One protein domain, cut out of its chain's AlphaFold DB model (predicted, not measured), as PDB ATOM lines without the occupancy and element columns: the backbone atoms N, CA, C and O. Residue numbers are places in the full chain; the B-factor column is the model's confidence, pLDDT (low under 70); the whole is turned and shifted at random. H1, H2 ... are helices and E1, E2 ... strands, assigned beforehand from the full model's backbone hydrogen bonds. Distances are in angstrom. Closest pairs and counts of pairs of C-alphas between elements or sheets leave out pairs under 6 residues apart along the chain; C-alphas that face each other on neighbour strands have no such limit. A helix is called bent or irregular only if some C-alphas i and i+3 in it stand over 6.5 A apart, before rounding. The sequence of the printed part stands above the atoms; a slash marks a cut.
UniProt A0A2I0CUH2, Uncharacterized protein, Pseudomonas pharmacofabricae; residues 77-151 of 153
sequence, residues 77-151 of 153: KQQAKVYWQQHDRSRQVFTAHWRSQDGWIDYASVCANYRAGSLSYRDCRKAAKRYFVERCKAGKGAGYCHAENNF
ATOM      1  N   LYS A  77      20.049 -41.721 -30.217       94.75
ATOM      2  CA  LYS A  77      19.806 -42.849 -29.309       94.75
ATOM      3  C   LYS A  77      20.579 -44.066 -29.808       94.75
ATOM      4  O   LYS A  77      20.493 -44.418 -30.981       94.75
ATOM      5  N   GLN A  78      21.300 -44.712 -28.909       94.69
ATOM      6  CA  GLN A  78      22.087 -45.906 -29.174       94.69
ATOM      7  C   GLN A  78      21.755 -46.980 -28.143       94.69
ATOM      8  O   GLN A  78      21.302 -46.691 -27.033       94.69
ATOM      9  N   GLN A  79      21.983 -48.232 -28.525       96.38
ATOM     10  CA  GLN A  79      21.823 -49.371 -27.637       96.38
ATOM     11  C   GLN A  79      22.823 -50.471 -27.986       96.38
ATOM     12  O   GLN A  79      23.174 -50.649 -29.154       96.38
ATOM     13  N   ALA A  80      23.248 -51.234 -26.984       96.00
ATOM     14  CA  ALA A  80      24.028 -52.450 -27.182       96.00
ATOM     15  C   ALA A  80      23.750 -53.476 -26.085       96.00
ATOM     16  O   ALA A  80      23.395 -53.135 -24.955       96.00
ATOM     17  N   LYS A  81      23.963 -54.750 -26.423       97.06
ATOM     18  CA  LYS A  81      24.035 -55.820 -25.430       97.06
ATOM     19  C   LYS A  81      25.395 -55.761 -24.747       97.06
ATOM     20  O   LYS A  81      26.429 -55.812 -25.411       97.06
ATOM     21  N   VAL A  82      25.374 -55.652 -23.429       95.12
ATOM     22  CA  VAL A  82      26.556 -55.593 -22.572       95.12
ATOM     23  C   VAL A  82      26.516 -56.748 -21.584       95.12
ATOM     24  O   VAL A  82      25.449 -57.265 -21.250       95.12
ATOM     25  N   TYR A  83      27.689 -57.174 -21.134       94.19
ATOM     26  CA  TYR A  83      27.821 -58.383 -20.337       94.19
ATOM     27  C   TYR A  83      28.545 -58.095 -19.032       94.19
ATOM     28  O   TYR A  83      29.598 -57.454 -19.031       94.19
ATOM     29  N   TRP A  84      28.000 -58.613 -17.937       91.75
ATOM     30  CA  TRP A  84      28.643 -58.595 -16.629       91.75
ATOM     31  C   TRP A  84      28.924 -60.024 -16.180       91.75
ATOM     32  O   TRP A  84      28.055 -60.887 -16.295       91.75
ATOM     33  N   GLN A  85      30.133 -60.268 -15.682       91.19
ATOM     34  CA  GLN A  85      30.458 -61.520 -15.007       91.19
ATOM     35  C   GLN A  85      30.308 -61.309 -13.506       91.19
ATOM     36  O   GLN A  85      30.883 -60.373 -12.947       91.19
ATOM     37  N   GLN A  86      29.510 -62.157 -12.874       86.81
ATOM     38  CA  GLN A  86      29.362 -62.187 -11.428       86.81
ATOM     39  C   GLN A  86      30.480 -63.025 -10.794       86.81
ATOM     40  O   GLN A  86      31.233 -63.722 -11.475       86.81
ATOM     41  N   HIS A  87      30.610 -62.930  -9.470       86.31
ATOM     42  CA  HIS A  87      31.649 -63.633  -8.714       86.31
ATOM     43  C   HIS A  87      31.561 -65.164  -8.859       86.31
ATOM     44  O   HIS A  87      32.573 -65.855  -8.877       86.31
ATOM     45  N   ASP A  88      30.352 -65.694  -9.031       90.06
ATOM     46  CA  ASP A  88      30.073 -67.115  -9.263       90.06
ATOM     47  C   ASP A  88      30.398 -67.591 -10.696       90.06
ATOM     48  O   ASP A  88      30.111 -68.735 -11.048       90.06
ATOM     49  N   ARG A  89      31.020 -66.739 -11.525       88.00
ATOM     50  CA  ARG A  89      31.293 -66.941 -12.961       88.00
ATOM     51  C   ARG A  89      30.041 -66.979 -13.841       88.00
ATOM     52  O   ARG A  89      30.164 -67.218 -15.046       88.00
ATOM     53  N   SER A  90      28.858 -66.693 -13.303       90.56
ATOM     54  CA  SER A  90      27.668 -66.521 -14.130       90.56
ATOM     55  C   SER A  90      27.781 -65.235 -14.958       90.56
ATOM     56  O   SER A  90      28.393 -64.238 -14.556       90.56
ATOM     57  N   ARG A  91      27.224 -65.268 -16.172       90.88
ATOM     58  CA  ARG A  91      27.236 -64.133 -17.099       90.88
ATOM     59  C   ARG A  91      25.828 -63.586 -17.240       90.88
ATOM     60  O   ARG A  91      24.964 -64.236 -17.821       90.88
ATOM     61  N   GLN A  92      25.628 -62.365 -16.770       93.44
ATOM     62  CA  GLN A  92      24.392 -61.633 -16.999       93.44
ATOM     63  C   GLN A  92      24.508 -60.764 -18.250       93.44
ATOM     64  O   GLN A  92      25.568 -60.208 -18.557       93.44
ATOM     65  N   VAL A  93      23.401 -60.669 -18.985       95.19
ATOM     66  CA  VAL A  93      23.280 -59.863 -20.202       95.19
ATOM     67  C   VAL A  93      22.326 -58.716 -19.923       95.19
ATOM     68  O   VAL A  93      21.196 -58.940 -19.500       95.19
ATOM     69  N   PHE A  94      22.762 -57.496 -20.213       95.62
ATOM     70  CA  PHE A  94      21.932 -56.302 -20.125       95.62
ATOM     71  C   PHE A  94      21.837 -55.643 -21.495       95.62
ATOM     72  O   PHE A  94      22.805 -55.615 -22.256       95.62
ATOM     73  N   THR A  95      20.688 -55.053 -21.801       97.38
ATOM     74  CA  THR A  95      20.571 -54.099 -22.907       97.38
ATOM     75  C   THR A  95      20.832 -52.707 -22.351       97.38
ATOM     76  O   THR A  95      20.008 -52.187 -21.596       97.38
ATOM     77  N   ALA A  96      21.985 -52.127 -22.674       96.25
ATOM     78  CA  ALA A  96      22.342 -50.769 -22.286       96.25
ATOM     79  C   ALA A  96      21.854 -49.792 -23.354       96.25
ATOM     80  O   ALA A  96      22.173 -49.958 -24.530       96.25
ATOM     81  N   HIS A  97      21.107 -48.774 -22.936       96.50
ATOM     82  CA  HIS A  97      20.703 -47.650 -23.779       96.50
ATOM     83  C   HIS A  97      21.513 -46.425 -23.384       96.50
ATOM     84  O   HIS A  97      21.783 -46.242 -22.200       96.50
ATOM     85  N   TRP A  98      21.887 -45.596 -24.350       95.12
ATOM     86  CA  TRP A  98      22.494 -44.293 -24.095       95.12
ATOM     87  C   TRP A  98      22.198 -43.335 -25.244       95.12
ATOM     88  O   TRP A  98      21.710 -43.725 -26.308       95.12
ATOM     89  N   ARG A  99      22.481 -42.059 -25.025       95.38
ATOM     90  CA  ARG A  99      22.445 -41.029 -26.053       95.38
ATOM     91  C   ARG A  99      23.857 -40.563 -26.348       95.38
ATOM     92  O   ARG A  99      24.719 -40.580 -25.472       95.38
ATOM     93  N   SER A 100      24.080 -40.134 -27.575       93.94
ATOM     94  CA  SER A 100      25.280 -39.403 -27.951       93.94
ATOM     95  C   SER A 100      24.932 -38.125 -28.693       93.94
ATOM     96  O   SER A 100      23.877 -38.018 -29.319       93.94
ATOM     97  N   GLN A 101      25.821 -37.152 -28.589       93.12
ATOM     98  CA  GLN A 101      25.761 -35.884 -29.291       93.12
ATOM     99  C   GLN A 101      27.129 -35.662 -29.936       93.12
ATOM    100  O   GLN A 101      28.144 -35.723 -29.250       93.12
ATOM    101  N   ASP A 102      27.161 -35.475 -31.257       89.50
ATOM    102  CA  ASP A 102      28.399 -35.232 -32.018       89.50
ATOM    103  C   ASP A 102      29.502 -36.282 -31.751       89.50
ATOM    104  O   ASP A 102      30.692 -35.987 -31.710       89.50
ATOM    105  N   GLY A 103      29.092 -37.537 -31.524       88.19
ATOM    106  CA  GLY A 103      29.984 -38.657 -31.207       88.19
ATOM    107  C   GLY A 103      30.371 -38.790 -29.729       88.19
ATOM    108  O   GLY A 103      30.946 -39.812 -29.356       88.19
ATOM    109  N   TRP A 104      30.015 -37.832 -28.874       91.38
ATOM    110  CA  TRP A 104      30.235 -37.881 -27.428       91.38
ATOM    111  C   TRP A 104      29.065 -38.550 -26.721       91.38
ATOM    112  O   TRP A 104      27.909 -38.216 -26.961       91.38
ATOM    113  N   ILE A 105      29.359 -39.510 -25.850       93.00
ATOM    114  CA  ILE A 105      28.342 -40.267 -25.115       93.00
ATOM    115  C   ILE A 105      27.886 -39.462 -23.891       93.00
ATOM    116  O   ILE A 105      28.716 -39.015 -23.104       93.00
ATOM    117  N   ASP A 106      26.573 -39.331 -23.699       92.56
ATOM    118  CA  ASP A 106      25.972 -38.781 -22.479       92.56
ATOM    119  C   ASP A 106      25.932 -39.852 -21.381       92.56
ATOM    120  O   ASP A 106      25.118 -40.781 -21.417       92.56
ATOM    121  N   TYR A 107      26.807 -39.712 -20.388       88.62
ATOM    122  CA  TYR A 107      26.994 -40.683 -19.305       88.62
ATOM    123  C   TYR A 107      25.781 -40.856 -18.410       88.62
ATOM    124  O   TYR A 107      25.524 -41.973 -17.956       88.62
ATOM    125  N   ALA A 108      25.021 -39.784 -18.188       89.38
ATOM    126  CA  ALA A 108      23.832 -39.832 -17.347       89.38
ATOM    127  C   ALA A 108      22.720 -40.664 -18.002       89.38
ATOM    128  O   ALA A 108      21.906 -41.274 -17.311       89.38
ATOM    129  N   SER A 109      22.712 -40.740 -19.336       93.06
ATOM    130  CA  SER A 109      21.722 -41.520 -20.083       93.06
ATOM    131  C   SER A 109      22.000 -43.022 -20.135       93.06
ATOM    132  O   SER A 109      21.118 -43.787 -20.533       93.06
ATOM    133  N   VAL A 110      23.203 -43.467 -19.757       94.38
ATOM    134  CA  VAL A 110      23.593 -44.876 -19.863       94.38
ATOM    135  C   VAL A 110      22.771 -45.730 -18.899       94.38
ATOM    136  O   VAL A 110      22.737 -45.478 -17.695       94.38
ATOM    137  N   CYS A 111      22.143 -46.779 -19.429       95.06
ATOM    138  CA  CYS A 111      21.264 -47.688 -18.689       95.06
ATOM    139  C   CYS A 111      20.028 -46.997 -18.078       95.06
ATOM    140  O   CYS A 111      19.415 -47.542 -17.160       95.06
ATOM    141  N   ALA A 112      19.614 -45.836 -18.600       93.38
ATOM    142  CA  ALA A 112      18.417 -45.123 -18.137       93.38
ATOM    143  C   ALA A 112      17.099 -45.895 -18.370       93.38
ATOM    144  O   ALA A 112      16.049 -45.493 -17.880       93.38
ATOM    145  N   ASN A 113      17.142 -47.013 -19.102       95.50
ATOM    146  CA  ASN A 113      16.026 -47.945 -19.253       95.50
ATOM    147  C   ASN A 113      15.764 -48.805 -18.001       95.50
ATOM    148  O   ASN A 113      14.706 -49.422 -17.911       95.50
ATOM    149  N   TYR A 114      16.695 -48.855 -17.044       94.94
ATOM    150  CA  TYR A 114      16.499 -49.525 -15.756       94.94
ATOM    151  C   TYR A 114      16.170 -48.503 -14.667       94.94
ATOM    152  O   TYR A 114      16.637 -47.365 -14.698       94.94
ATOM    153  N   ARG A 115      15.403 -48.924 -13.653       94.62
ATOM    154  CA  ARG A 115      15.068 -48.070 -12.504       94.62
ATOM    155  C   ARG A 115      16.343 -47.613 -11.792       94.62
ATOM    156  O   ARG A 115      17.129 -48.452 -11.341       94.62
ATOM    157  N   ALA A 116      16.516 -46.300 -11.651       90.94
ATOM    158  CA  ALA A 116      17.636 -45.715 -10.921       90.94
ATOM    159  C   ALA A 116      17.741 -46.310  -9.504       90.94
ATOM    160  O   ALA A 116      16.735 -46.507  -8.822       90.94
ATOM    161  N   GLY A 117      18.962 -46.649  -9.086       88.12
ATOM    162  CA  GLY A 117      19.242 -47.269  -7.787       88.12
ATOM    163  C   GLY A 117      19.030 -48.788  -7.713       88.12
ATOM    164  O   GLY A 117      19.498 -49.402  -6.758       88.12
ATOM    165  N   SER A 118      18.403 -49.417  -8.712       94.25
ATOM    166  CA  SER A 118      18.275 -50.882  -8.756       94.25
ATOM    167  C   SER A 118      19.625 -51.586  -8.952       94.25
ATOM    168  O   SER A 118      20.565 -51.022  -9.521       94.25
ATOM    169  N   LEU A 119      19.711 -52.853  -8.531       92.19
ATOM    170  CA  LEU A 119      20.885 -53.693  -8.799       92.19
ATOM    171  C   LEU A 119      21.116 -53.855 -10.305       92.19
ATOM    172  O   LEU A 119      22.242 -53.692 -10.762       92.19
ATOM    173  N   SER A 120      20.050 -54.048 -11.090       93.56
ATOM    174  CA  SER A 120      20.135 -54.128 -12.552       93.56
ATOM    175  C   SER A 120      20.704 -52.853 -13.176       93.56
ATOM    176  O   SER A 120      21.509 -52.937 -14.097       93.56
ATOM    177  N   TYR A 121      20.345 -51.673 -12.659       94.19
ATOM    178  CA  TYR A 121      20.931 -50.406 -13.106       94.19
ATOM    179  C   TYR A 121      22.439 -50.351 -12.816       94.19
ATOM    180  O   TYR A 121      23.229 -50.054 -13.713       94.19
ATOM    181  N   ARG A 122      22.857 -50.700 -11.592       91.94
ATOM    182  CA  ARG A 122      24.278 -50.723 -11.193       91.94
ATOM    183  C   ARG A 122      25.086 -51.735 -12.010       91.94
ATOM    184  O   ARG A 122      26.164 -51.407 -12.504       91.94
ATOM    185  N   ASP A 123      24.563 -52.943 -12.189       93.38
ATOM    186  CA  ASP A 123      25.216 -54.013 -12.949       93.38
ATOM    187  C   ASP A 123      25.275 -53.698 -14.448       93.38
ATOM    188  O   ASP A 123      26.330 -53.872 -15.062       93.38
ATOM    189  N   CYS A 124      24.209 -53.128 -15.022       94.62
ATOM    190  CA  CYS A 124      24.216 -52.630 -16.396       94.62
ATOM    191  C   CYS A 124      25.289 -51.559 -16.590       94.62
ATOM    192  O   CYS A 124      26.039 -51.617 -17.563       94.62
ATOM    193  N   ARG A 125      25.422 -50.608 -15.655       93.81
ATOM    194  CA  ARG A 125      26.466 -49.580 -15.742       93.81
ATOM    195  C   ARG A 125      27.868 -50.185 -15.654       93.81
ATOM    196  O   ARG A 125      28.714 -49.846 -16.480       93.81
ATOM    197  N   LYS A 126      28.117 -51.142 -14.753       92.38
ATOM    198  CA  LYS A 126      29.398 -51.881 -14.705       92.38
ATOM    199  C   LYS A 126      29.709 -52.587 -16.028       92.38
ATOM    200  O   LYS A 126      30.826 -52.475 -16.539       92.38
ATOM    201  N   ALA A 127      28.718 -53.258 -16.610       94.06
ATOM    202  CA  ALA A 127      28.840 -53.911 -17.911       94.06
ATOM    203  C   ALA A 127      29.098 -52.909 -19.051       94.06
ATOM    204  O   ALA A 127      29.952 -53.143 -19.906       94.06
ATOM    205  N   ALA A 128      28.392 -51.778 -19.054       94.62
ATOM    206  CA  ALA A 128      28.525 -50.732 -20.062       94.62
ATOM    207  C   ALA A 128      29.911 -50.079 -20.030       94.62
ATOM    208  O   ALA A 128      30.496 -49.859 -21.088       94.62
ATOM    209  N   LYS A 129      30.483 -49.855 -18.838       92.75
ATOM    210  CA  LYS A 129      31.857 -49.354 -18.705       92.75
ATOM    211  C   LYS A 129      32.845 -50.256 -19.441       92.75
ATOM    212  O   LYS A 129      33.607 -49.782 -20.279       92.75
ATOM    213  N   ARG A 130      32.788 -51.565 -19.172       92.75
ATOM    214  CA  ARG A 130      33.626 -52.558 -19.856       92.75
ATOM    215  C   ARG A 130      33.438 -52.537 -21.369       92.75
ATOM    216  O   ARG A 130      34.422 -52.553 -22.100       92.75
ATOM    217  N   TYR A 131      32.189 -52.462 -21.822       93.75
ATOM    218  CA  TYR A 131      31.881 -52.354 -23.243       93.75
ATOM    219  C   TYR A 131      32.545 -51.119 -23.869       93.75
ATOM    220  O   TYR A 131      33.196 -51.239 -24.902       93.75
ATOM    221  N   PHE A 132      32.460 -49.945 -23.241       93.38
ATOM    222  CA  PHE A 132      33.094 -48.733 -23.771       93.38
ATOM    223  C   PHE A 132      34.622 -48.832 -23.821       93.38
ATOM    224  O   PHE A 132      35.197 -48.444 -24.836       93.38
ATOM    225  N   VAL A 133      35.261 -49.437 -22.814       92.38
ATOM    226  CA  VAL A 133      36.712 -49.716 -22.829       92.38
ATOM    227  C   VAL A 133      37.086 -50.599 -24.021       92.38
ATOM    228  O   VAL A 133      38.017 -50.298 -24.766       92.38
ATOM    229  N   GLU A 134      36.340 -51.680 -24.256       93.38
ATOM    230  CA  GLU A 134      36.583 -52.587 -25.384       93.38
ATOM    231  C   GLU A 134      36.409 -51.868 -26.734       93.38
ATOM    232  O   GLU A 134      37.199 -52.063 -27.659       93.38
ATOM    233  N   ARG A 135      35.419 -50.971 -26.849       94.12
ATOM    234  CA  ARG A 135      35.195 -50.158 -28.056       94.12
ATOM    235  C   ARG A 135      36.266 -49.089 -28.261       94.12
ATOM    236  O   ARG A 135      36.646 -48.856 -29.409       94.12
ATOM    237  N   CYS A 136      36.758 -48.481 -27.184       93.19
ATOM    238  CA  CYS A 136      37.888 -47.558 -27.227       93.19
ATOM    239  C   CYS A 136      39.141 -48.272 -27.748       93.19
ATOM    240  O   CYS A 136      39.717 -47.847 -28.748       93.19
ATOM    241  N   LYS A 137      39.493 -49.422 -27.155       93.44
ATOM    242  CA  LYS A 137      40.643 -50.242 -27.577       93.44
ATOM    243  C   LYS A 137      40.540 -50.715 -29.025       93.44
ATOM    244  O   LYS A 137      41.545 -50.794 -29.718       93.44
ATOM    245  N   ALA A 138      39.327 -50.987 -29.505       94.50
ATOM    246  CA  ALA A 138      39.071 -51.363 -30.894       94.50
ATOM    247  C   ALA A 138      39.075 -50.178 -31.887       94.50
ATOM    248  O   ALA A 138      38.708 -50.368 -33.049       94.50
ATOM    249  N   GLY A 139      39.407 -48.956 -31.451       89.81
ATOM    250  CA  GLY A 139      39.506 -47.775 -32.315       89.81
ATOM    251  C   GLY A 139      38.165 -47.285 -32.869       89.81
ATOM    252  O   GLY A 139      38.111 -46.709 -33.951       89.81
ATOM    253  N   LYS A 140      37.048 -47.531 -32.171       88.69
ATOM    254  CA  LYS A 140      35.690 -47.279 -32.700       88.69
ATOM    255  C   LYS A 140      35.191 -45.840 -32.525       88.69
ATOM    256  O   LYS A 140      34.041 -45.563 -32.861       88.69
ATOM    257  N   GLY A 141      36.035 -44.947 -32.011       86.69
ATOM    258  CA  GLY A 141      35.777 -43.511 -31.897       86.69
ATOM    259  C   GLY A 141      36.219 -42.928 -30.554       86.69
ATOM    260  O   GLY A 141      36.104 -43.584 -29.517       86.69
ATOM    261  N   ALA A 142      36.677 -41.673 -30.568       88.25
ATOM    262  CA  ALA A 142      37.178 -40.967 -29.383       88.25
ATOM    263  C   ALA A 142      36.131 -40.840 -28.259       88.25
ATOM    264  O   ALA A 142      36.480 -40.891 -27.081       88.25
ATOM    265  N   GLY A 143      34.841 -40.768 -28.607       89.88
ATOM    266  CA  GLY A 143      33.751 -40.693 -27.631       89.88
ATOM    267  C   GLY A 143      33.664 -41.900 -26.690       89.88
ATOM    268  O   GLY A 143      33.299 -41.735 -25.527       89.88
ATOM    269  N   TYR A 144      34.062 -43.095 -27.145       92.19
ATOM    270  CA  TYR A 144      34.138 -44.285 -26.287       92.19
ATOM    271  C   TYR A 144      35.308 -44.207 -25.301       92.19
ATOM    272  O   TYR A 144      35.165 -44.615 -24.152       92.19
ATOM    273  N   CYS A 145      36.442 -43.639 -25.717       90.25
ATOM    274  CA  CYS A 145      37.604 -43.446 -24.847       90.25
ATOM    275  C   CYS A 145      37.352 -42.372 -23.786       90.25
ATOM    276  O   CYS A 145      37.714 -42.540 -22.626       90.25
ATOM    277  N   HIS A 146      36.655 -41.292 -24.144       89.75
ATOM    278  CA  HIS A 146      36.214 -40.311 -23.152       89.75
ATOM    279  C   HIS A 146      35.224 -40.919 -22.149       89.75
ATOM    280  O   HIS A 146      35.254 -40.594 -20.961       89.75
ATOM    281  N   ALA A 147      34.373 -41.839 -22.621       85.50
ATOM    282  CA  ALA A 147      33.424 -42.547 -21.775       85.50
ATOM    283  C   ALA A 147      34.083 -43.443 -20.731       85.50
ATOM    284  O   ALA A 147      33.555 -43.569 -19.635       85.50
ATOM    285  N   GLU A 148      35.232 -44.041 -21.020       77.31
ATOM    286  CA  GLU A 148      35.946 -44.873 -20.051       77.31
ATOM    287  C   GLU A 148      36.362 -44.094 -18.789       77.31
ATOM    288  O   GLU A 148      36.179 -44.592 -17.673       77.31
ATOM    289  N   ASN A 149      36.860 -42.866 -18.964       74.50
ATOM    290  CA  ASN A 149      37.476 -42.076 -17.894       74.50
ATOM    291  C   ASN A 149      36.467 -41.309 -17.025       74.50
ATOM    292  O   ASN A 149      36.670 -41.190 -15.821       74.50
ATOM    293  N   ASN A 150      35.366 -40.820 -17.606       74.75
ATOM    294  CA  ASN A 150      34.376 -39.991 -16.895       74.75
ATOM    295  C   ASN A 150      33.181 -40.774 -16.332       74.75
ATOM    296  O   ASN A 150      32.288 -40.212 -15.696       74.75
ATOM    297  N   PHE A 151      33.123 -42.081 -16.576       71.38
ATOM    298  CA  PHE A 151      31.999 -42.904 -16.161       71.38
ATOM    299  C   PHE A 151      32.193 -43.447 -14.734       71.38
ATOM    300  O   PHE A 151      32.778 -44.517 -14.525       71.38
TER     301      PHE A 151
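What this domain is: This is residues 77 to 151 of the 153 residues of an uncharacterized protein of Pseudomonas pharmacofabricae (UniProt A0A2I0CUH2). A long hairpin of two strands, E1 and E2, has the long helix H1 packed beside it; the short strand E3 folds back at the end of E2, and the short helix H2 fills in between E3 and the last part of H1. H1 lies nearest the middle of the whole, while E3 and H2 sit together towards one end. The printed part has 75 residues with three named strands followed by two named helices, in the order E1, E2, E3, H1, H2; the sheet runs E1 - E2 - E3 and is antiparallel throughout. The class is mixed, helices and strands. The whole is compact, with a radius of gyration of the C-alphas of 11.9 A and spans of 36 by 25 by 18 A.

Where its parts are: E1 is residues 77 to 85, from C-alpha 77 at (19.806, -42.849, -29.309) to C-alpha 85 at (30.458, -61.520, -15.007), 25.8 A from first to last C-alpha. E2, the longest strand, is residues 91 to 101 and measures 30.8 A. E3 is the three residues 104 to 106. Residues 107 to 118 hold no named element. H1, the longest helix, is residues 119 to 137; it begins with C-alpha 119 at (20.885, -53.693, -8.799) and is 27.5 A long. H2 is residues 142 to 150, and its last C-alpha, that of Asn 150, is at (34.376, -39.991, -16.895). Neither helix is bent.

How they stand to each other: E1 and E2 form a hairpin, antiparallel, with 151 degrees between their directions. The C-alphas of Gln 79 and His 97 face each other at 4.4 A. Across this pair N 78 and O 98 are within hydrogen-bond range at 2.8 A, and so are N 92 and O 84 at 2.9 A. E2 and E3 form a second hairpin, antiparallel at 114 degrees, with N 104 and O 101 within hydrogen-bond range at 2.8 A. The pairing is staggered: E2 pairs with E1 over residues 91 to 99 and with E3 over residues 99 to 101. The three strands make a meander, each strand the antiparallel neighbour of the one before. E1 and E3 are its edge strands and are apart. H1 is on the sheet with its residues 120 to 132, at the sheet's level, with a height over the sheet of 0.7 A. Its closest C-alphas to E1 are those of Ala 127 and Trp 84, 4.9 A apart, and to E2 those of Cys 124 and Phe 94, 5.7 A apart. H2 only grazes the sheet, with its residues 142 to 147; the closest C-alphas of H2 and E3 are those of Gly 143 and Trp 104, at 4.5 A. H1 touches H2 with residues 129 to 137 alone, and their closest C-alphas, those of Cys 136 and Cys 145, are 4.8 A apart. The two helices run opposite ways at a steep tilt of 47 degrees. In H1 every O i to N i+4 pair is within hydrogen-bond range, and in H2 4 of 5 are.

The domain as a whole: The two C-alphas farthest apart, those of Asp 88 and Asp 102, are 39.2 A from each other. The first and last printed C-alphas, those of Lys 77 and Phe 151, are 17.9 A apart. The printed part has no cut. The link from E3 to H1, 12 residues, is long; the links E1 to E2, E2 to E3 and H1 to H2 are tight. The mean pLDDT of the printed part is 91.6, and no printed residue is under 70; H2 has a mean of 85.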